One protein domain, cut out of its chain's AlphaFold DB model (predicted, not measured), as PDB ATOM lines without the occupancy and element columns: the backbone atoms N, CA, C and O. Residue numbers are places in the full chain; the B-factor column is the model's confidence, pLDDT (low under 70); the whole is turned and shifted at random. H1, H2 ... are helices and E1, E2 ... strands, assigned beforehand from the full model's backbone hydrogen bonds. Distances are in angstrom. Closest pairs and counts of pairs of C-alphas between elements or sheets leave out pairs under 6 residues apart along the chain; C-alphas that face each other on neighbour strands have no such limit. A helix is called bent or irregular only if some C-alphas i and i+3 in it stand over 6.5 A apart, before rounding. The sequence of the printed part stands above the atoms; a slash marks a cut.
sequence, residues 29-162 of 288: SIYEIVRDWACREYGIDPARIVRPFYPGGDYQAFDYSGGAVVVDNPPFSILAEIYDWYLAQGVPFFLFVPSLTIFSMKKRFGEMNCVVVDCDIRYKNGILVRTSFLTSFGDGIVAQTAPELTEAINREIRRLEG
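This is residues 29 to 162 of the 288 residues of an uncharacterized protein of Oscillospiraceae bacterium (UniProt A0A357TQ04). A strongly twisted sheet of six strands has helices on both faces, with H1 and H4 side by side and running opposite ways on one face, and H2 and the short H3 on the other. The long stretch of residues 43 to 68 runs past the E1 edge of the sheet, where residues 49 to 50 pair in parallel with residues 69 to 70 of E1. The printed part has 134 residues with four named helices and six named strands, in the order H1 E1 H2 E2 H3 E3 E4 E5 E6 H4; the class is mixed, helices and strands. The sheet is branched and mixed, its pairs E1 and E2 parallel, E3 and E6 parallel, E2 and E5, E3 and E5, and E4 and E5 antiparallel. The whole is compact, with a radius of gyration of the C-alphas of 14.2 A and spans of 42, 31 and 29 A.

E5, residues 128 to 135, has E2, residues 93 to 98, on one side, and E3, residues 113 to 116, and E4, residues 120 to 122, on the other side. N 95 and O 134 are 2.8 A apart, N 115 and O 133 2.8 A, and N 121 and O 129 3.0 A, each within hydrogen-bond range; E4 and E5 form a hairpin. E1, residues 69 to 72, is an edge strand beside E2, with N 94 and O 70 at 2.7 A. E6, residues 143 to 145, is an edge strand beside E3, with N 116 and O 144 at 2.8 A. H1, residues 29 to 42, is on the sheet at a height of 9.5 A. H4, residues 147 to 160, is on the same face and touches H1 at a shallow tilt of 14 degrees, opposite ways; their closest C-alphas, of Ile 30 and Ile 153, are 6.1 A apart. H2, residues 76 to 89, is on the opposite face at a height of 10.1 A; its closest C-alphas with E2, of Phe 76 and Val 97, are 6.8 A apart. E1, H2 and E2 make a strand-helix-strand unit, two parallel neighbour strands with a helix between them in the chain, with a right-handed crossover. H3, residues 99 to 104, is on the same face as H2, over E5; the closest C-alphas, of Ser 99 and Ser 132, are 4.9 A apart. H2 and H3 are apart. Every O i to N i+4 pair is within hydrogen-bond range in H1 and H4, against 8 of 10 in H2 and 0 of 2 in H3, where 2 of 3 O i to N i+3 pairs are.

H1 begins at C-alpha 29 (58.848, -44.249, 32.802) and is 19.9 A long; H2 measures 19.7 A and H4 19.8 A. E5 measures 21.9 A, from C-alpha 128 at (49.533, -50.559, 21.177), and E2 15.9 A. H4 ends at C-alpha 160 (61.635, -51.052, 27.083). H2 and H3 are irregular: C-alphas 77 and 80 are 8.1 A apart, and C-alphas 100 and 103 7.9 A.

The C-alphas farthest apart, of Ala 88 and Gly 162, are 43.2 A from each other. The printed part has no cut, and the link from H1 to E1 is long. The mean pLDDT of the printed part is 93.2, and no printed residue is under 70.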
ATOM      1  N   SER A  29      57.785 -45.073  33.389       96.62
ATOM      2  CA  SER A  29      58.848 -44.249  32.802       96.62
ATOM      3  C   SER A  29      58.370 -43.376  31.637       96.62
ATOM      4  O   SER A  29      58.823 -42.248  31.473       96.62
ATOM      5  N   ILE A  30      57.412 -43.861  30.840       97.62
ATOM      6  CA  ILE A  30      56.780 -43.072  29.776       97.62
ATOM      7  C   ILE A  30      55.927 -41.959  30.388       97.62
ATOM      8  O   ILE A  30      55.980 -40.822  29.926       97.62
ATOM      9  N   TYR A  31      55.164 -42.274  31.437       97.62
ATOM     10  CA  TYR A  31      54.383 -41.276  32.162       97.62
ATOM     11  C   TYR A  31      55.276 -40.173  32.746       97.62
ATOM     12  O   TYR A  31      54.969 -38.999  32.576       97.62
ATOM     13  N   GLU A  32      56.397 -40.532  33.375       98.12
ATOM     14  CA  GLU A  32      57.363 -39.575  33.931       98.12
ATOM     15  C   GLU A  32      57.940 -38.646  32.858       98.12
ATOM     16  O   GLU A  32      57.962 -37.435  33.061       98.12
ATOM     17  N   ILE A  33      58.311 -39.172  31.684       98.56
ATOM     18  CA  ILE A  33      58.789 -38.359  30.551       98.56
ATOM     19  C   ILE A  33      57.745 -37.320  30.132       98.56
ATOM     20  O   ILE A  33      58.082 -36.153  29.930       98.56
ATOM     21  N   VAL A  34      56.486 -37.742  29.999       98.50
ATOM     22  CA  VAL A  34      55.380 -36.858  29.608       98.50
ATOM     23  C   VAL A  34      55.116 -35.810  30.684       98.50
ATOM     24  O   VAL A  34      55.022 -34.625  30.365       98.50
ATOM     25  N   ARG A  35      55.038 -36.233  31.950       98.38
ATOM     26  CA  ARG A  35      54.855 -35.358  33.113       98.38
ATOM     27  C   ARG A  35      55.933 -34.283  33.150       98.38
ATOM     28  O   ARG A  35      55.613 -33.102  33.193       98.38
ATOM     29  N   ASP A  36      57.196 -34.689  33.100       98.56
ATOM     30  CA  ASP A  36      58.325 -33.774  33.243       98.56
ATOM     31  C   ASP A  36      58.410 -32.808  32.062       98.56
ATOM     32  O   ASP A  36      58.779 -31.649  32.245       98.56
ATOM     33  N   TRP A  37      58.067 -33.261  30.853       98.62
ATOM     34  CA  TRP A  37      57.967 -32.380  29.694       98.62
ATOM     35  C   TRP A  37      56.842 -31.353  29.865       98.62
ATOM     36  O   TRP A  37      57.100 -30.162  29.717       98.62
ATOM     37  N   ALA A  38      55.636 -31.777  30.259       98.25
ATOM     38  CA  ALA A  38      54.507 -30.870  30.474       98.25
ATOM     39  C   ALA A  38      54.786 -29.849  31.596       98.25
ATOM     40  O   ALA A  38      54.446 -28.675  31.458       98.25
ATOM     41  N   CYS A  39      55.462 -30.269  32.672       98.31
ATOM     42  CA  CYS A  39      55.945 -29.378  33.730       98.31
ATOM     43  C   CYS A  39      56.878 -28.292  33.209       98.31
ATOM     44  O   CYS A  39      56.691 -27.124  33.542       98.31
ATOM     45  N   ARG A  40      57.872 -28.660  32.393       98.06
ATOM     46  CA  ARG A  40      58.813 -27.689  31.819       98.06
ATOM     47  C   ARG A  40      58.133 -26.751  30.828       98.06
ATOM     48  O   ARG A  40      58.376 -25.553  30.891       98.06
ATOM     49  N   GLU A  41      57.299 -27.294  29.945       97.62
ATOM     50  CA  GLU A  41      56.656 -26.546  28.860       97.62
ATOM     51  C   GLU A  41      55.651 -25.515  29.387       97.62
ATOM     52  O   GLU A  41      55.639 -24.368  28.949       97.62
ATOM     53  N   TYR A  42      54.820 -25.913  30.352       97.25
ATOM     54  CA  TYR A  42      53.692 -25.100  30.817       97.25
ATOM     55  C   TYR A  42      53.872 -24.539  32.230       97.25
ATOM     56  O   TYR A  42      52.950 -23.928  32.767       97.25
ATOM     57  N   GLY A  43      55.032 -24.755  32.858       96.56
ATOM     58  CA  GLY A  43      55.290 -24.310  34.229       96.56
ATOM     59  C   GLY A  43      54.399 -24.998  35.270       96.56
ATOM     60  O   GLY A  43      54.073 -24.392  36.290       96.56
ATOM     61  N   ILE A  44      53.977 -26.243  35.019       97.19
ATOM     62  CA  ILE A  44      53.157 -27.016  35.965       97.19
ATOM     63  C   ILE A  44      54.026 -27.419  37.159       97.19
ATOM     64  O   ILE A  44      55.034 -28.104  36.984       97.19
ATOM     65  N   ASP A  45      53.604 -27.054  38.372       97.19
ATOM     66  CA  ASP A  45      54.219 -27.527  39.616       97.19
ATOM     67  C   ASP A  45      53.994 -29.045  39.773       97.19
ATOM     68  O   ASP A  45      52.843 -29.475  39.925       97.19
ATOM     69  N   PRO A  46      55.054 -29.880  39.775       96.62
ATOM     70  CA  PRO A  46      54.920 -31.326  39.926       96.62
ATOM     71  C   PRO A  46      54.179 -31.750  41.201       96.62
ATOM     72  O   PRO A  46      53.534 -32.798  41.202       96.62
ATOM     73  N   ALA A  47      54.238 -30.952  42.274       96.81
ATOM     74  CA  ALA A  47      53.554 -31.242  43.536       96.81
ATOM     75  C   ALA A  47      52.028 -31.051  43.455       96.81
ATOM     76  O   ALA A  47      51.301 -31.525  44.328       96.81
ATOM     77  N   ARG A  48      51.540 -30.366  42.415       97.06
ATOM     78  CA  ARG A  48      50.111 -30.139  42.153       97.06
ATOM     79  C   ARG A  48      49.510 -31.161  41.197       97.06
ATOM     80  O   ARG A  48      48.311 -31.107  40.936       97.06
ATOM     81  N   ILE A  49      50.315 -32.075  40.660       98.06
ATOM     82  CA  ILE A  49      49.831 -33.049  39.688       98.06
ATOM     83  C   ILE A  49      48.973 -34.109  40.371       98.06
ATOM     84  O   ILE A  49      49.403 -34.767  41.317       98.06
ATOM     85  N   VAL A  50      47.776 -34.312  39.829       97.06
ATOM     86  CA  VAL A  50      46.821 -35.320  40.287       97.06
ATOM     87  C   VAL A  50      46.466 -36.290  39.167       97.06
ATOM     88  O   VAL A  50      46.518 -35.959  37.981       97.06
ATOM     89  N   ARG A  51      46.112 -37.514  39.567       95.31
ATOM     90  CA  ARG A  51      45.797 -38.632  38.671       95.31
ATOM     91  C   ARG A  51      44.467 -39.276  39.065       95.31
ATOM     92  O   ARG A  51      44.460 -40.272  39.789       95.31
ATOM     93  N   PRO A  52      43.336 -38.670  38.677       94.31
ATOM     94  CA  PRO A  52      42.017 -39.104  39.124       94.31
ATOM     95  C   PRO A  52      41.530 -40.384  38.421       94.31
ATOM     96  O   PRO A  52      40.495 -40.928  38.807       94.31
ATOM     97  N   PHE A  53      42.247 -40.891  37.409       91.56
ATOM     98  CA  PHE A  53      41.846 -42.086  36.666       91.56
ATOM     99  C   PHE A  53      42.551 -43.337  37.197       91.56
ATOM    100  O   PHE A  53      43.641 -43.715  36.773       91.56
ATOM    101  N   TYR A  54      41.879 -44.021  38.119       86.25
ATOM    102  CA  TYR A  54      42.287 -45.310  38.678       86.25
ATOM    103  C   TYR A  54      41.052 -46.208  38.882       86.25
ATOM    104  O   TYR A  54      39.929 -45.705  38.885       86.25
ATOM    105  N   PRO A  55      41.202 -47.538  39.037       82.12
ATOM    106  CA  PRO A  55      40.092 -48.453  39.269       82.12
ATOM    107  C   PRO A  55      39.193 -48.009  40.424       82.12
ATOM    108  O   PRO A  55      39.622 -47.944  41.572       82.12
ATOM    109  N   GLY A  56      37.926 -47.733  40.108       81.25
ATOM    110  CA  GLY A  56      36.941 -47.262  41.085       81.25
ATOM    111  C   GLY A  56      37.053 -45.776  41.439       81.25
ATOM    112  O   GLY A  56      36.302 -45.318  42.292       81.25
ATOM    113  N   GLY A  57      37.957 -45.036  40.795       85.88
ATOM    114  CA  GLY A  57      38.047 -43.587  40.899       85.88
ATOM    115  C   GLY A  57      36.874 -42.892  40.212       85.88
ATOM    116  O   GLY A  57      36.340 -43.370  39.208       85.88
ATOM    117  N   ASP A  58      36.496 -41.744  40.762       91.38
ATOM    118  CA  ASP A  58      35.518 -40.831  40.186       91.38
ATOM    119  C   ASP A  58      36.188 -39.470  40.005       91.38
ATOM    120  O   ASP A  58      36.437 -38.743  40.968       91.38
ATOM    121  N   TYR A  59      36.502 -39.137  38.753       94.94
ATOM    122  CA  TYR A  59      37.175 -37.886  38.436       94.94
ATOM    123  C   TYR A  59      36.311 -36.659  38.739       94.94
ATOM    124  O   TYR A  59      36.874 -35.582  38.900       94.94
ATOM    125  N   GLN A  60      34.985 -36.789  38.831       95.88
ATOM    126  CA  GLN A  60      34.105 -35.665  39.153       95.88
ATOM    127  C   GLN A  60      34.041 -35.396  40.660       95.88
ATOM    128  O   GLN A  60      33.833 -34.258  41.069       95.88
ATOM    129  N   ALA A  61      34.246 -36.429  41.484       95.19
ATOM    130  CA  ALA A  61      34.263 -36.331  42.944       95.19
ATOM    131  C   ALA A  61      35.669 -36.097  43.532       95.19
ATOM    132  O   ALA A  61      35.822 -36.015  44.751       95.19
ATOM    133  N   PHE A  62      36.700 -36.026  42.687       95.75
ATOM    134  CA  PHE A  62      38.080 -35.804  43.110       95.75
ATOM    135  C   PHE A  62      38.285 -34.366  43.627       95.75
ATOM    136  O   PHE A  62      37.705 -33.416  43.102       95.75
ATOM    137  N   ASP A  63      39.130 -34.193  44.647       94.62
ATOM    138  CA  ASP A  63      39.463 -32.873  45.192       94.62
ATOM    139  C   ASP A  63      40.523 -32.170  44.328       94.62
ATOM    140  O   ASP A  63      41.704 -32.517  44.358       94.62
ATOM    141  N   TYR A  64      40.093 -31.171  43.553       96.38
ATOM    142  CA  TYR A  64      40.974 -30.324  42.738       96.38
ATOM    143  C   TYR A  64      41.373 -29.012  43.432       96.38
ATOM    144  O   TYR A  64      41.911 -28.101  42.793       96.38
ATOM    145  N   SER A  65      41.100 -28.877  44.732       91.38
ATOM    146  CA  SER A  65      41.489 -27.695  45.494       91.38
ATOM    147  C   SER A  65      43.014 -27.533  45.560       91.38
ATOM    148  O   SER A  65      43.800 -28.443  45.294       91.38
ATOM    149  N   GLY A  66      43.462 -26.313  45.862       90.19
ATOM    150  CA  GLY A  66      44.891 -26.014  45.945       90.19
ATOM    151  C   GLY A  66      45.610 -25.969  44.593       90.19
ATOM    152  O   GLY A  66      46.820 -26.155  44.564       90.19
ATOM    153  N   GLY A  67      44.904 -25.708  43.488       92.62
ATOM    154  CA  GLY A  67      45.522 -25.543  42.168       92.62
ATOM    155  C   GLY A  67      45.999 -26.855  41.550       92.62
ATOM    156  O   GLY A  67      47.044 -26.876  40.903       92.62
ATOM    157  N   ALA A  68      45.269 -27.947  41.791       97.38
ATOM    158  CA  ALA A  68      45.574 -29.252  41.223       97.38
ATOM    159  C   ALA A  68      45.551 -29.220  39.684       97.38
ATOM    160  O   ALA A  68      44.685 -28.588  39.078       97.38
ATOM    161  N   VAL A  69      46.480 -29.944  39.059       98.44
ATOM    162  CA  VAL A  69      46.582 -30.088  37.602       98.44
ATOM    163  C   VAL A  69      46.495 -31.559  37.239       98.44
ATOM    164  O   VAL A  69      47.251 -32.383  37.754       98.44
ATOM    165  N   VAL A  70      45.593 -31.914  36.332       98.50
ATOM    166  CA  VAL A  70      45.467 -33.300  35.873       98.50
ATOM    167  C   VAL A  70      46.536 -33.579  34.827       98.50
ATOM    168  O   VAL A  70      46.511 -32.989  33.754       98.50
ATOM    169  N   VAL A  71      47.446 -34.511  35.093       98.25
ATOM    170  CA  VAL A  71      48.332 -35.074  34.063       98.25
ATOM    171  C   VAL A  71      48.112 -36.571  34.081       98.25
ATOM    172  O   VAL A  71      48.593 -37.245  34.984       98.25
ATOM    173  N   ASP A  72      47.309 -37.106  33.164       95.88
ATOM    174  CA  ASP A  72      46.874 -38.498  33.296       95.88
ATOM    175  C   ASP A  72      46.345 -39.122  32.000       95.88
ATOM    176  O   ASP A  72      46.099 -38.437  31.005       95.88
ATOM    177  N   ASN A  73      46.171 -40.446  32.022       93.62
ATOM    178  CA  ASN A  73      45.604 -41.222  30.926       93.62
ATOM    179  C   ASN A  73      44.130 -41.582  31.193       93.62
ATOM    180  O   ASN A  73      43.865 -42.567  31.888       93.62
ATOM    181  N   PRO A  74      43.165 -40.809  30.661       92.12
ATOM    182  CA  PRO A  74      41.750 -41.065  30.880       92.12
ATOM    183  C   PRO A  74      41.236 -42.270  30.076       92.12
ATOM    184  O   PRO A  74      41.814 -42.654  29.056       92.12
ATOM    185  N   PRO A  75      40.072 -42.833  30.440       89.00
ATOM    186  CA  PRO A  75      39.348 -43.742  29.558       89.00
ATOM    187  C   PRO A  75      38.901 -43.019  28.274       89.00
ATOM    188  O   PRO A  75      38.041 -42.138  28.295       89.00
ATOM    189  N   PHE A  76      39.444 -43.434  27.127       87.62
ATOM    190  CA  PHE A  76      39.188 -42.771  25.841       87.62
ATOM    191  C   PHE A  76      37.720 -42.810  25.388       87.62
ATOM    192  O   PHE A  76      37.295 -41.947  24.626       87.62
ATOM    193  N   SER A  77      36.934 -43.782  25.864       86.94
ATOM    194  CA  SER A  77      35.515 -43.939  25.516       86.94
ATOM    195  C   SER A  77      34.627 -42.789  25.997       86.94
ATOM    196  O   SER A  77      33.574 -42.564  25.408       86.94
ATOM    197  N   ILE A  78      35.052 -42.061  27.034       90.12
ATOM    198  CA  ILE A  78      34.332 -40.913  27.606       90.12
ATOM    199  C   ILE A  78      35.197 -39.645  27.602       90.12
ATOM    200  O   ILE A  78      34.942 -38.710  28.354       90.12
ATOM    201  N   LEU A  79      36.227 -39.593  26.747       91.00
ATOM    202  CA  LEU A  79      37.182 -38.482  26.696       91.00
ATOM    203  C   LEU A  79      36.494 -37.119  26.520       91.00
ATOM    204  O   LEU A  79      36.908 -36.147  27.142       91.00
ATOM    205  N   ALA A  80      35.429 -37.069  25.712       91.00
ATOM    206  CA  ALA A  80      34.644 -35.855  25.512       91.00
ATOM    207  C   ALA A  80      33.954 -35.364  26.784       91.00
ATOM    208  O   ALA A  80      34.051 -34.187  27.111       91.00
ATOM    209  N   GLU A  81      33.331 -36.275  27.533       92.88
ATOM    210  CA  GLU A  81      32.700 -35.951  28.815       92.88
ATOM    211  C   GLU A  81      33.732 -35.407  29.812       92.88
ATOM    212  O   GLU A  81      33.452 -34.451  30.532       92.88
ATOM    213  N   ILE A  82      34.939 -35.982  29.811       94.31
ATOM    214  CA  ILE A  82      36.029 -35.606  30.714       94.31
ATOM    215  C   ILE A  82      36.522 -34.185  30.441       94.31
ATOM    216  O   ILE A  82      36.525 -33.366  31.360       94.31
ATOM    217  N   TYR A  83      36.933 -33.867  29.205       93.81
ATOM    218  CA  TYR A  83      37.443 -32.520  28.930       93.81
ATOM    219  C   TYR A  83      36.334 -31.467  29.019       93.81
ATOM    220  O   TYR A  83      36.604 -30.356  29.467       93.81
ATOM    221  N   ASP A  84      35.086 -31.795  28.655       93.94
ATOM    222  CA  ASP A  84      33.965 -30.857  28.775       93.94
ATOM    223  C   ASP A  84      33.721 -30.487  30.238       93.94
ATOM    224  O   ASP A  84      33.515 -29.310  30.553       93.94
ATOM    225  N   TRP A  85      33.779 -31.481  31.128       95.62
ATOM    226  CA  TRP A  85      33.643 -31.274  32.562       95.62
ATOM    227  C   TRP A  85      34.827 -30.489  33.131       95.62
ATOM    228  O   TRP A  85      34.602 -29.501  33.827       95.62
ATOM    229  N   TYR A  86      36.072 -30.848  32.791       96.69
ATOM    230  CA  TYR A  86      37.247 -30.109  33.268       96.69
ATOM    231  C   TYR A  86      37.237 -28.645  32.836       96.69
ATOM    232  O   TYR A  86      37.443 -27.773  33.678       96.69
ATOM    233  N   LEU A  87      36.919 -28.356  31.571       94.06
ATOM    234  CA  LEU A  87      36.782 -26.980  31.089       94.06
ATOM    235  C   LEU A  87      35.668 -26.228  31.833       94.06
ATOM    236  O   LEU A  87      35.864 -25.081  32.224       94.06
ATOM    237  N   ALA A  88      34.516 -26.865  32.069       94.31
ATOM    238  CA  ALA A  88      33.405 -26.246  32.795       94.31
ATOM    239  C   ALA A  88      33.733 -25.956  34.271       94.31
ATOM    240  O   ALA A  88      33.230 -24.978  34.821       94.31
ATOM    241  N   GLN A  89      34.560 -26.790  34.905       95.56
ATOM    242  CA  GLN A  89      35.003 -26.610  36.292       95.56
ATOM    243  C   GLN A  89      36.283 -25.768  36.423       95.56
ATOM    244  O   GLN A  89      36.715 -25.491  37.538       95.56
ATOM    245  N   GLY A  90      36.907 -25.370  35.310       94.69
ATOM    246  CA  GLY A  90      38.189 -24.662  35.324       94.69
ATOM    247  C   GLY A  90      39.355 -25.517  35.835       94.69
ATOM    248  O   GLY A  90      40.322 -24.970  36.359       94.69
ATOM    249  N   VAL A  91      39.268 -26.844  35.709       97.25
ATOM    250  CA  VAL A  91      40.347 -27.762  36.092       97.25
ATOM    251  C   VAL A  91      41.387 -27.793  34.969       97.25
ATOM    252  O   VAL A  91      41.055 -28.204  33.856       97.25
ATOM    253  N   PRO A  92      42.641 -27.386  35.221       97.62
ATOM    254  CA  PRO A  92      43.699 -27.464  34.223       97.62
ATOM    255  C   PRO A  92      44.141 -28.916  33.997       97.62
ATOM    256  O   PRO A  92      44.270 -29.696  34.947       97.62
ATOM    257  N   PHE A  93      44.407 -29.284  32.743       98.12
ATOM    258  CA  PHE A  93      44.753 -30.662  32.391       98.12
ATOM    259  C   PHE A  93      45.756 -30.801  31.242       98.12
ATOM    260  O   PHE A  93      45.873 -29.952  30.356       98.12
ATOM    261  N   PHE A  94      46.417 -31.955  31.223       98.44
ATOM    262  CA  PHE A  94      47.233 -32.507  30.150       98.44
ATOM    263  C   PHE A  94      46.934 -34.014  30.041       98.44
ATOM    264  O   PHE A  94      47.399 -34.826  30.842       98.44
ATOM    265  N   LEU A  95      46.094 -34.393  29.080       97.50
ATOM    266  CA  LEU A  95      45.522 -35.732  28.950       97.50
ATOM    267  C   LEU A  95      46.162 -36.508  27.803       97.50
ATOM    268  O   LEU A  95      46.397 -35.964  26.726       97.50
ATOM    269  N   PHE A  96      46.371 -37.805  28.007       96.75
ATOM    270  CA  PHE A  96      46.738 -38.732  26.936       96.75
ATOM    271  C   PHE A  96      45.505 -38.999  26.064       96.75
ATOM    272  O   PHE A  96      44.409 -39.212  26.586       96.75
ATOM    273  N   VAL A  97      45.664 -38.987  24.738       95.00
ATOM    274  CA  VAL A  97      44.552 -39.162  23.788       95.00
ATOM    275  C   VAL A  97      44.969 -39.949  22.533       95.00
ATOM    276  O   VAL A  97      46.139 -39.917  22.138       95.00
ATOM    277  N   PRO A  98      44.034 -40.632  21.843       93.44
ATOM    278  CA  PRO A  98      44.308 -41.234  20.538       93.44
ATOM    279  C   PRO A  98      44.618 -40.165  19.479       93.44
ATOM    280  O   PRO A  98      43.803 -39.283  19.213       93.44
ATOM    281  N   SER A  99      45.776 -40.267  18.823       94.56
ATOM    282  CA  SER A  99      46.262 -39.210  17.915       94.56
ATOM    283  C   SER A  99      45.411 -39.066  16.657       94.56
ATOM    284  O   SER A  99      45.179 -37.959  16.185       94.56
ATOM    285  N   LEU A 100      44.929 -40.181  16.097       90.12
ATOM    286  CA  LEU A 100      44.226 -40.178  14.807       90.12
ATOM    287  C   LEU A 100      42.862 -39.479  14.864       90.12
ATOM    288  O   LEU A 100      42.366 -39.020  13.840       90.12
ATOM    289  N   THR A 101      42.258 -39.394  16.048       89.50
ATOM    290  CA  THR A 101      40.948 -38.768  16.264       89.50
ATOM    291  C   THR A 101      41.048 -37.491  17.088       89.50
ATOM    292  O   THR A 101      40.031 -37.016  17.587       89.50
ATOM    293  N   ILE A 102      42.251 -36.931  17.255       91.75
ATOM    294  CA  ILE A 102      42.457 -35.778  18.135       91.75
ATOM    295  C   ILE A 102      41.614 -34.575  17.692       91.75
ATOM    296  O   ILE A 102      41.016 -33.918  18.525       91.75
ATOM    297  N   PHE A 103      41.415 -34.353  16.389       90.62
ATOM    298  CA  PHE A 103      40.572 -33.258  15.884       90.62
ATOM    299  C   PHE A 103      39.062 -33.549  15.862       90.62
ATOM    300  O   PHE A 103      38.282 -32.721  15.396       90.62
ATOM    301  N   SER A 104      38.605 -34.682  16.402       86.19
ATOM    302  CA  SER A 104      37.174 -35.028  16.458       86.19
ATOM    303  C   SER A 104      36.388 -34.274  17.548       86.19
ATOM    304  O   SER A 104      35.204 -34.544  17.762       86.19
ATOM    305  N   MET A 105      37.010 -33.314  18.237       76.19
ATOM    306  CA  MET A 105      36.456 -32.577  19.382       76.19
ATOM    307  C   MET A 105      35.587 -31.397  18.945       76.19
ATOM    308  O   MET A 105      35.921 -30.241  19.187       76.19
ATOM    309  N   LYS A 106      34.462 -31.685  18.284       70.25
ATOM    310  CA  LYS A 106      33.628 -30.659  17.642       70.25
ATOM    311  C   LYS A 106      33.320 -29.486  18.583       70.25
ATOM    312  O   LYS A 106      33.627 -28.362  18.220       70.25
ATOM    313  N   LYS A 107      32.734 -29.755  19.764       74.44
ATOM    314  CA  LYS A 107      32.113 -28.770  20.688       74.44
ATOM    315  C   LYS A 107      33.054 -27.789  21.389       74.44
ATOM    316  O   LYS A 107      32.578 -26.806  21.945       74.44
ATOM    317  N   ARG A 108      34.351 -28.067  21.387       75.06
ATOM    318  CA  ARG A 108      35.360 -27.295  22.125       75.06
ATOM    319  C   ARG A 108      36.599 -27.041  21.272       75.06
ATOM    320  O   ARG A 108      37.684 -26.785  21.789       75.06
ATOM    321  N   PHE A 109      36.465 -27.183  19.951       74.00
ATOM    322  CA  PHE A 109      37.580 -26.991  19.037       74.00
ATOM    323  C   PHE A 109      38.047 -25.534  19.106       74.00
ATOM    324  O   PHE A 109      37.272 -24.620  18.832       74.00
ATOM    325  N   GLY A 110      39.309 -25.328  19.482       77.75
ATOM    326  CA  GLY A 110      39.895 -24.002  19.685       77.75
ATOM    327  C   GLY A 110      39.992 -23.541  21.144       77.75
ATOM    328  O   GLY A 110      40.673 -22.557  21.401       77.75
ATOM    329  N   GLU A 111      39.381 -24.254  22.096       86.81
ATOM    330  CA  GLU A 111      39.512 -23.975  23.543       86.81
ATOM    331  C   GLU A 111      40.672 -24.750  24.199       86.81
ATOM    332  O   GLU A 111      40.961 -24.574  25.378       86.81
ATOM    333  N   MET A 112      41.319 -25.638  23.445       92.38
ATOM    334  CA  MET A 112      42.363 -26.551  23.910       92.38
ATOM    335  C   MET A 112      43.465 -26.673  22.861       92.38
ATOM    336  O   MET A 112      43.213 -26.503  21.664       92.38
ATOM    337  N   ASN A 113      44.648 -27.076  23.311       95.25
ATOM    338  CA  ASN A 113      45.791 -27.375  22.462       95.25
ATOM    339  C   ASN A 113      45.953 -28.888  22.246       95.25
ATOM    340  O   ASN A 113      46.040 -29.677  23.192       95.25
ATOM    341  N   CYS A 114      46.028 -29.286  20.977       96.25
ATOM    342  CA  CYS A 114      46.377 -30.633  20.539       96.25
ATOM    343  C   CYS A 114      47.900 -30.746  20.370       96.25
ATOM    344  O   CYS A 114      48.442 -30.351  19.334       96.25
ATOM    345  N   VAL A 115      48.598 -31.327  21.345       97.94
ATOM    346  CA  VAL A 115      50.037 -31.610  21.248       97.94
ATOM    347  C   VAL A 115      50.236 -32.952  20.544       97.94
ATOM    348  O   VAL A 115      50.102 -34.023  21.140       97.94
ATOM    349  N   VAL A 116      50.542 -32.892  19.251       97.94
ATOM    350  CA  VAL A 116      50.673 -34.057  18.372       97.94
ATOM    351  C   VAL A 116      52.110 -34.581  18.390       97.94
ATOM    352  O   VAL A 116      53.059 -33.864  18.060       97.94
ATOM    353  N   VAL A 117      52.262 -35.860  18.738       97.88
ATOM    354  CA  VAL A 117      53.539 -36.592  18.710       97.88
ATOM    355  C   VAL A 117      53.412 -37.871  17.885       97.88
ATOM    356  O   VAL A 117      52.318 -38.402  17.696       97.88
ATOM    357  N   ASP A 118      54.539 -38.388  17.399       95.88
ATOM    358  CA  ASP A 118      54.577 -39.654  16.656       95.88
ATOM    359  C   ASP A 118      55.050 -40.805  17.552       95.88
ATOM    360  O   ASP A 118      56.210 -41.225  17.503       95.88
ATOM    361  N   CYS A 119      54.159 -41.280  18.428       95.25
ATOM    362  CA  CYS A 119      54.479 -42.297  19.430       95.25
ATOM    363  C   CYS A 119      53.451 -43.432  19.465       95.25
ATOM    364  O   CYS A 119      52.258 -43.206  19.672       95.25
ATOM    365  N   ASP A 120      53.929 -44.670  19.341       95.75
ATOM    366  CA  ASP A 120      53.142 -45.888  19.549       95.75
ATOM    367  C   ASP A 120      53.418 -46.445  20.952       95.75
ATOM    368  O   ASP A 120      54.421 -47.119  21.185       95.75
ATOM    369  N   ILE A 121      52.537 -46.149  21.912       94.69
ATOM    370  CA  ILE A 121      52.704 -46.559  23.313       94.69
ATOM    371  C   ILE A 121      51.996 -47.892  23.534       94.69
ATOM    372  O   ILE A 121      50.807 -48.034  23.241       94.69
ATOM    373  N   ARG A 122      52.725 -48.875  24.073       93.38
ATOM    374  CA  ARG A 122      52.141 -50.126  24.560       93.38
ATOM    375  C   ARG A 122      51.726 -49.955  26.018       93.38
ATOM    376  O   ARG A 122      52.583 -49.800  26.887       93.38
ATOM    377  N   TYR A 123      50.424 -49.978  26.276       90.12
ATOM    378  CA  TYR A 123      49.875 -49.906  27.632       90.12
ATOM    379  C   TYR A 123      49.989 -51.251  28.357       90.12
ATOM    380  O   TYR A 123      50.301 -52.277  27.747       90.12
ATOM    381  N   LYS A 124      49.748 -51.257  29.673       84.56
ATOM    382  CA  LYS A 124      49.889 -52.446  30.537       84.56
ATOM    383  C   LYS A 124      49.073 -53.660  30.059       84.56
ATOM    384  O   LYS A 124      49.540 -54.785  30.206       84.56
ATOM    385  N   ASN A 125      47.911 -53.457  29.438       82.62
ATOM    386  CA  ASN A 125      47.114 -54.519  28.797       82.62
ATOM    387  C   ASN A 125      47.688 -55.060  27.477       82.62
ATOM    388  O   ASN A 125      47.067 -55.903  26.835       82.62
ATOM    389  N   GLY A 126      48.845 -54.571  27.039       85.56
ATOM    390  CA  GLY A 126      49.503 -54.989  25.807       85.56
ATOM    391  C   GLY A 126      48.987 -54.298  24.543       85.56
ATOM    392  O   GLY A 126      49.592 -54.500  23.484       85.56
ATOM    393  N   ILE A 127      47.941 -53.466  24.634       87.88
ATOM    394  CA  ILE A 127      47.406 -52.717  23.492       87.88
ATOM    395  C   ILE A 127      48.403 -51.630  23.091       87.88
ATOM    396  O   ILE A 127      48.860 -50.841  23.918       87.88
ATOM    397  N   LEU A 128      48.727 -51.600  21.799       92.19
ATOM    398  CA  LEU A 128      49.533 -50.559  21.177       92.19
ATOM    399  C   LEU A 128      48.614 -49.450  20.664       92.19
ATOM    400  O   LEU A 128      47.713 -49.722  19.869       92.19
ATOM    401  N   VAL A 129      48.841 -48.211  21.092       92.00
ATOM    402  CA  VAL A 129      48.028 -47.061  20.677       92.00
ATOM    403  C   VAL A 129      48.923 -45.916  20.228       92.00
ATOM    404  O   VAL A 129      49.823 -45.486  20.958       92.00
ATOM    405  N   ARG A 130      48.596 -45.350  19.063       95.69
ATOM    406  CA  ARG A 130      49.166 -44.092  18.582       95.69
ATOM    407  C   ARG A 130      48.687 -42.943  19.469       95.69
ATOM    408  O   ARG A 130      47.566 -42.453  19.305       95.69
ATOM    409  N   THR A 131      49.516 -42.513  20.408       95.81
ATOM    410  CA  THR A 131      49.122 -41.599  21.487       95.81
ATOM    411  C   THR A 131      49.706 -40.206  21.277       95.81
ATOM    412  O   THR A 131      50.883 -40.077  20.959       95.81
ATOM    413  N   SER A 132      48.868 -39.189  21.462       97.88
ATOM    414  CA  SER A 132      49.208 -37.761  21.513       97.88
ATOM    415  C   SER A 132      48.591 -37.158  22.775       97.88
ATOM    416  O   SER A 132      48.079 -37.901  23.618       97.88
ATOM    417  N   PHE A 133      48.633 -35.835  22.929       97.88
ATOM    418  CA  PHE A 133      48.155 -35.185  24.144       97.88
ATOM    419  C   PHE A 133      47.203 -34.030  23.860       97.88
ATOM    420  O   PHE A 133      47.341 -33.313  22.870       97.88
ATOM    421  N   LEU A 134      46.237 -33.857  24.752       96.44
ATOM    422  CA  LEU A 134      45.270 -32.770  24.736       96.44
ATOM    423  C   LEU A 134      45.416 -31.965  26.018       96.44
ATOM    424  O   LEU A 134      45.477 -32.544  27.102       96.44
ATOM    425  N   THR A 135      45.449 -30.644  25.918       97.50
ATOM    426  CA  THR A 135      45.671 -29.807  27.094       97.50
ATOM    427  C   THR A 135      44.872 -28.513  27.076       97.50
ATOM    428  O   THR A 135      44.594 -27.960  26.016       97.50
ATOM    429  N   SER A 136      44.507 -28.036  28.267       95.88
ATOM    430  CA  SER A 136      43.933 -26.704  28.482       95.88
ATOM    431  C   SER A 136      44.981 -25.582  28.426       95.88
ATOM    432  O   SER A 136      44.619 -24.411  28.475       95.88
ATOM    433  N   PHE A 137      46.274 -25.916  28.385       95.38
ATOM    434  CA  PHE A 137      47.365 -24.950  28.243       95.38
ATOM    435  C   PHE A 137      47.619 -24.599  26.766       95.38
ATOM    436  O   PHE A 137      47.127 -25.271  25.863       95.38
ATOM    437  N   GLY A 138      48.431 -23.568  26.507       86.88
ATOM    438  CA  GLY A 138      48.892 -23.225  25.153       86.88
ATOM    439  C   GLY A 138      48.322 -21.939  24.552       86.88
ATOM    440  O   GLY A 138      48.561 -21.701  23.380       86.88
ATOM    441  N   ASP A 139      47.595 -21.126  25.321       84.25
ATOM    442  CA  ASP A 139      47.254 -19.723  25.002       84.25
ATOM    443  C   ASP A 139      46.888 -19.452  23.522       84.25
ATOM    444  O   ASP A 139      47.627 -18.833  22.757       84.25
ATOM    445  N   GLY A 140      45.747 -19.991  23.082       85.25
ATOM    446  CA  GLY A 140      45.243 -19.816  21.713       85.25
ATOM    447  C   GLY A 140      45.872 -20.733  20.654       85.25
ATOM    448  O   GLY A 140      45.418 -20.735  19.506       85.25
ATOM    449  N   ILE A 141      46.869 -21.551  21.008       92.31
ATOM    450  CA  ILE A 141      47.383 -22.617  20.141       92.31
ATOM    451  C   ILE A 141      46.374 -23.769  20.111       92.31
ATOM    452  O   ILE A 141      46.123 -24.422  21.116       92.31
ATOM    453  N   VAL A 142      45.819 -24.049  18.928       92.94
ATOM    454  CA  VAL A 142      44.848 -25.145  18.737       92.94
ATOM    455  C   VAL A 142      45.539 -26.492  18.512       92.94
ATOM    456  O   VAL A 142      45.019 -27.542  18.890       92.94
ATOM    457  N   ALA A 143      46.715 -26.482  17.885       94.81
ATOM    458  CA  ALA A 143      47.513 -27.674  17.646       94.81
ATOM    459  C   ALA A 143      48.994 -27.329  17.482       94.81
ATOM    460  O   ALA A 143      49.333 -26.334  16.838       94.81
ATOM    461  N   GLN A 144      49.866 -28.194  17.990       95.50
ATOM    462  CA  GLN A 144      51.315 -28.083  17.836       95.50
ATOM    463  C   GLN A 144      51.974 -29.456  17.742       95.50
ATOM    464  O   GLN A 144      51.416 -30.462  18.175       95.50
ATOM    465  N   THR A 145      53.188 -29.501  17.200       97.50
ATOM    466  CA  THR A 145      54.044 -30.687  17.264       97.50
ATOM    467  C   THR A 145      55.031 -30.565  18.423       97.50
ATOM    468  O   THR A 145      55.442 -29.463  18.778       97.50
ATOM    469  N   ALA A 146      55.438 -31.696  19.007       97.69
ATOM    470  CA  ALA A 146      56.456 -31.735  20.062       97.69
ATOM    471  C   ALA A 146      57.558 -32.762  19.720       97.69
ATOM    472  O   ALA A 146      57.504 -33.913  20.169       97.69
ATOM    473  N   PRO A 147      58.551 -32.393  18.884       95.75
ATOM    474  CA  PRO A 147      59.598 -33.320  18.447       95.75
ATOM    475  C   PRO A 147      60.490 -33.804  19.598       95.75
ATOM    476  O   PRO A 147      60.775 -34.996  19.662       95.75
ATOM    477  N   GLU A 148      60.856 -32.940  20.556       96.94
ATOM    478  CA  GLU A 148      61.636 -33.342  21.743       96.94
ATOM    479  C   GLU A 148      60.906 -34.428  22.548       96.94
ATOM    480  O   GLU A 148      61.488 -35.459  22.896       96.94
ATOM    481  N   LEU A 149      59.604 -34.232  22.789       98.06
ATOM    482  CA  LEU A 149      58.765 -35.206  23.481       98.06
ATOM    483  C   LEU A 149      58.654 -36.513  22.685       98.06
ATOM    484  O   LEU A 149      58.802 -37.596  23.253       98.06
ATOM    485  N   THR A 150      58.464 -36.414  21.365       97.81
ATOM    486  CA  THR A 150      58.433 -37.568  20.452       97.81
ATOM    487  C   THR A 150      59.718 -38.392  20.562       97.81
ATOM    488  O   THR A 150      59.677 -39.618  20.696       97.81
ATOM    489  N   GLU A 151      60.878 -37.737  20.532       95.56
ATOM    490  CA  GLU A 151      62.178 -38.395  20.638       95.56
ATOM    491  C   GLU A 151      62.395 -39.039  22.008       95.56
ATOM    492  O   GLU A 151      62.873 -40.177  22.076       95.56
ATOM    493  N   ALA A 152      62.035 -38.341  23.088       97.38
ATOM    494  CA  ALA A 152      62.174 -38.835  24.452       97.38
ATOM    495  C   ALA A 152      61.323 -40.092  24.693       97.38
ATOM    496  O   ALA A 152      61.856 -41.110  25.142       97.38
ATOM    497  N   ILE A 153      60.043 -40.058  24.311       97.50
ATOM    498  CA  ILE A 153      59.127 -41.201  24.423       97.50
ATOM    499  C   ILE A 153      59.621 -42.367  23.561       97.50
ATOM    500  O   ILE A 153      59.750 -43.487  24.052       97.50
ATOM    501  N   ASN A 154      59.966 -42.128  22.292       95.69
ATOM    502  CA  ASN A 154      60.405 -43.199  21.392       95.69
ATOM    503  C   ASN A 154      61.751 -43.815  21.804       95.69
ATOM    504  O   ASN A 154      61.991 -44.999  21.549       95.69
ATOM    505  N   ARG A 155      62.645 -43.042  22.431       94.31
ATOM    506  CA  ARG A 155      63.879 -43.569  23.033       94.31
ATOM    507  C   ARG A 155      63.565 -44.512  24.189       94.31
ATOM    508  O   ARG A 155      64.160 -45.584  24.255       94.31
ATOM    509  N   GLU A 156      62.616 -44.147  25.040       95.94
ATOM    510  CA  GLU A 156      62.206 -44.988  26.162       95.94
ATOM    511  C   GLU A 156      61.455 -46.245  25.708       95.94
ATOM    512  O   GLU A 156      61.752 -47.334  26.189       95.94
ATOM    513  N   ILE A 157      60.575 -46.144  24.706       94.75
ATOM    514  CA  ILE A 157      59.935 -47.314  24.079       94.75
ATOM    515  C   ILE A 157      60.999 -48.289  23.565       94.75
ATOM    516  O   ILE A 157      60.952 -49.477  23.873       94.75
ATOM    517  N   ARG A 158      62.003 -47.795  22.830       92.88
ATOM    518  CA  ARG A 158      63.117 -48.623  22.341       92.88
ATOM    519  C   ARG A 158      63.861 -49.325  23.474       92.88
ATOM    520  O   ARG A 158      64.167 -50.507  23.339       92.88
ATOM    521  N   ARG A 159      64.125 -48.623  24.579       93.44
ATOM    522  CA  ARG A 159      64.757 -49.199  25.773       93.44
ATOM    523  C   ARG A 159      63.895 -50.312  26.377       93.44
ATOM    524  O   ARG A 159      64.404 -51.399  26.628       93.44
ATOM    525  N   LEU A 160      62.593 -50.071  26.554       91.38
ATOM    526  CA  LEU A 160      61.635 -51.052  27.083       91.38
ATOM    527  C   LEU A 160      61.494 -52.290  26.181       91.38
ATOM    528  O   LEU A 160      61.294 -53.393  26.680       91.38
ATOM    529  N   GLU A 161      61.630 -52.125  24.865       89.50
ATOM    530  CA  GLU A 161      61.582 -53.221  23.889       89.50
ATOM    531  C   GLU A 161      62.936 -53.926  23.665       89.50
ATOM    532  O   GLU A 161      63.017 -54.835  22.837       89.50
ATOM    533  N   GLY A 162      64.015 -53.507  24.339       86.94
ATOM    534  CA  GLY A 162      65.367 -54.032  24.104       86.94
ATOM    535  C   GLY A 162      65.937 -53.689  22.718       86.94
ATOM    536  O   GLY A 162      66.871 -54.331  22.239       86.94
TER     537      GLY A 162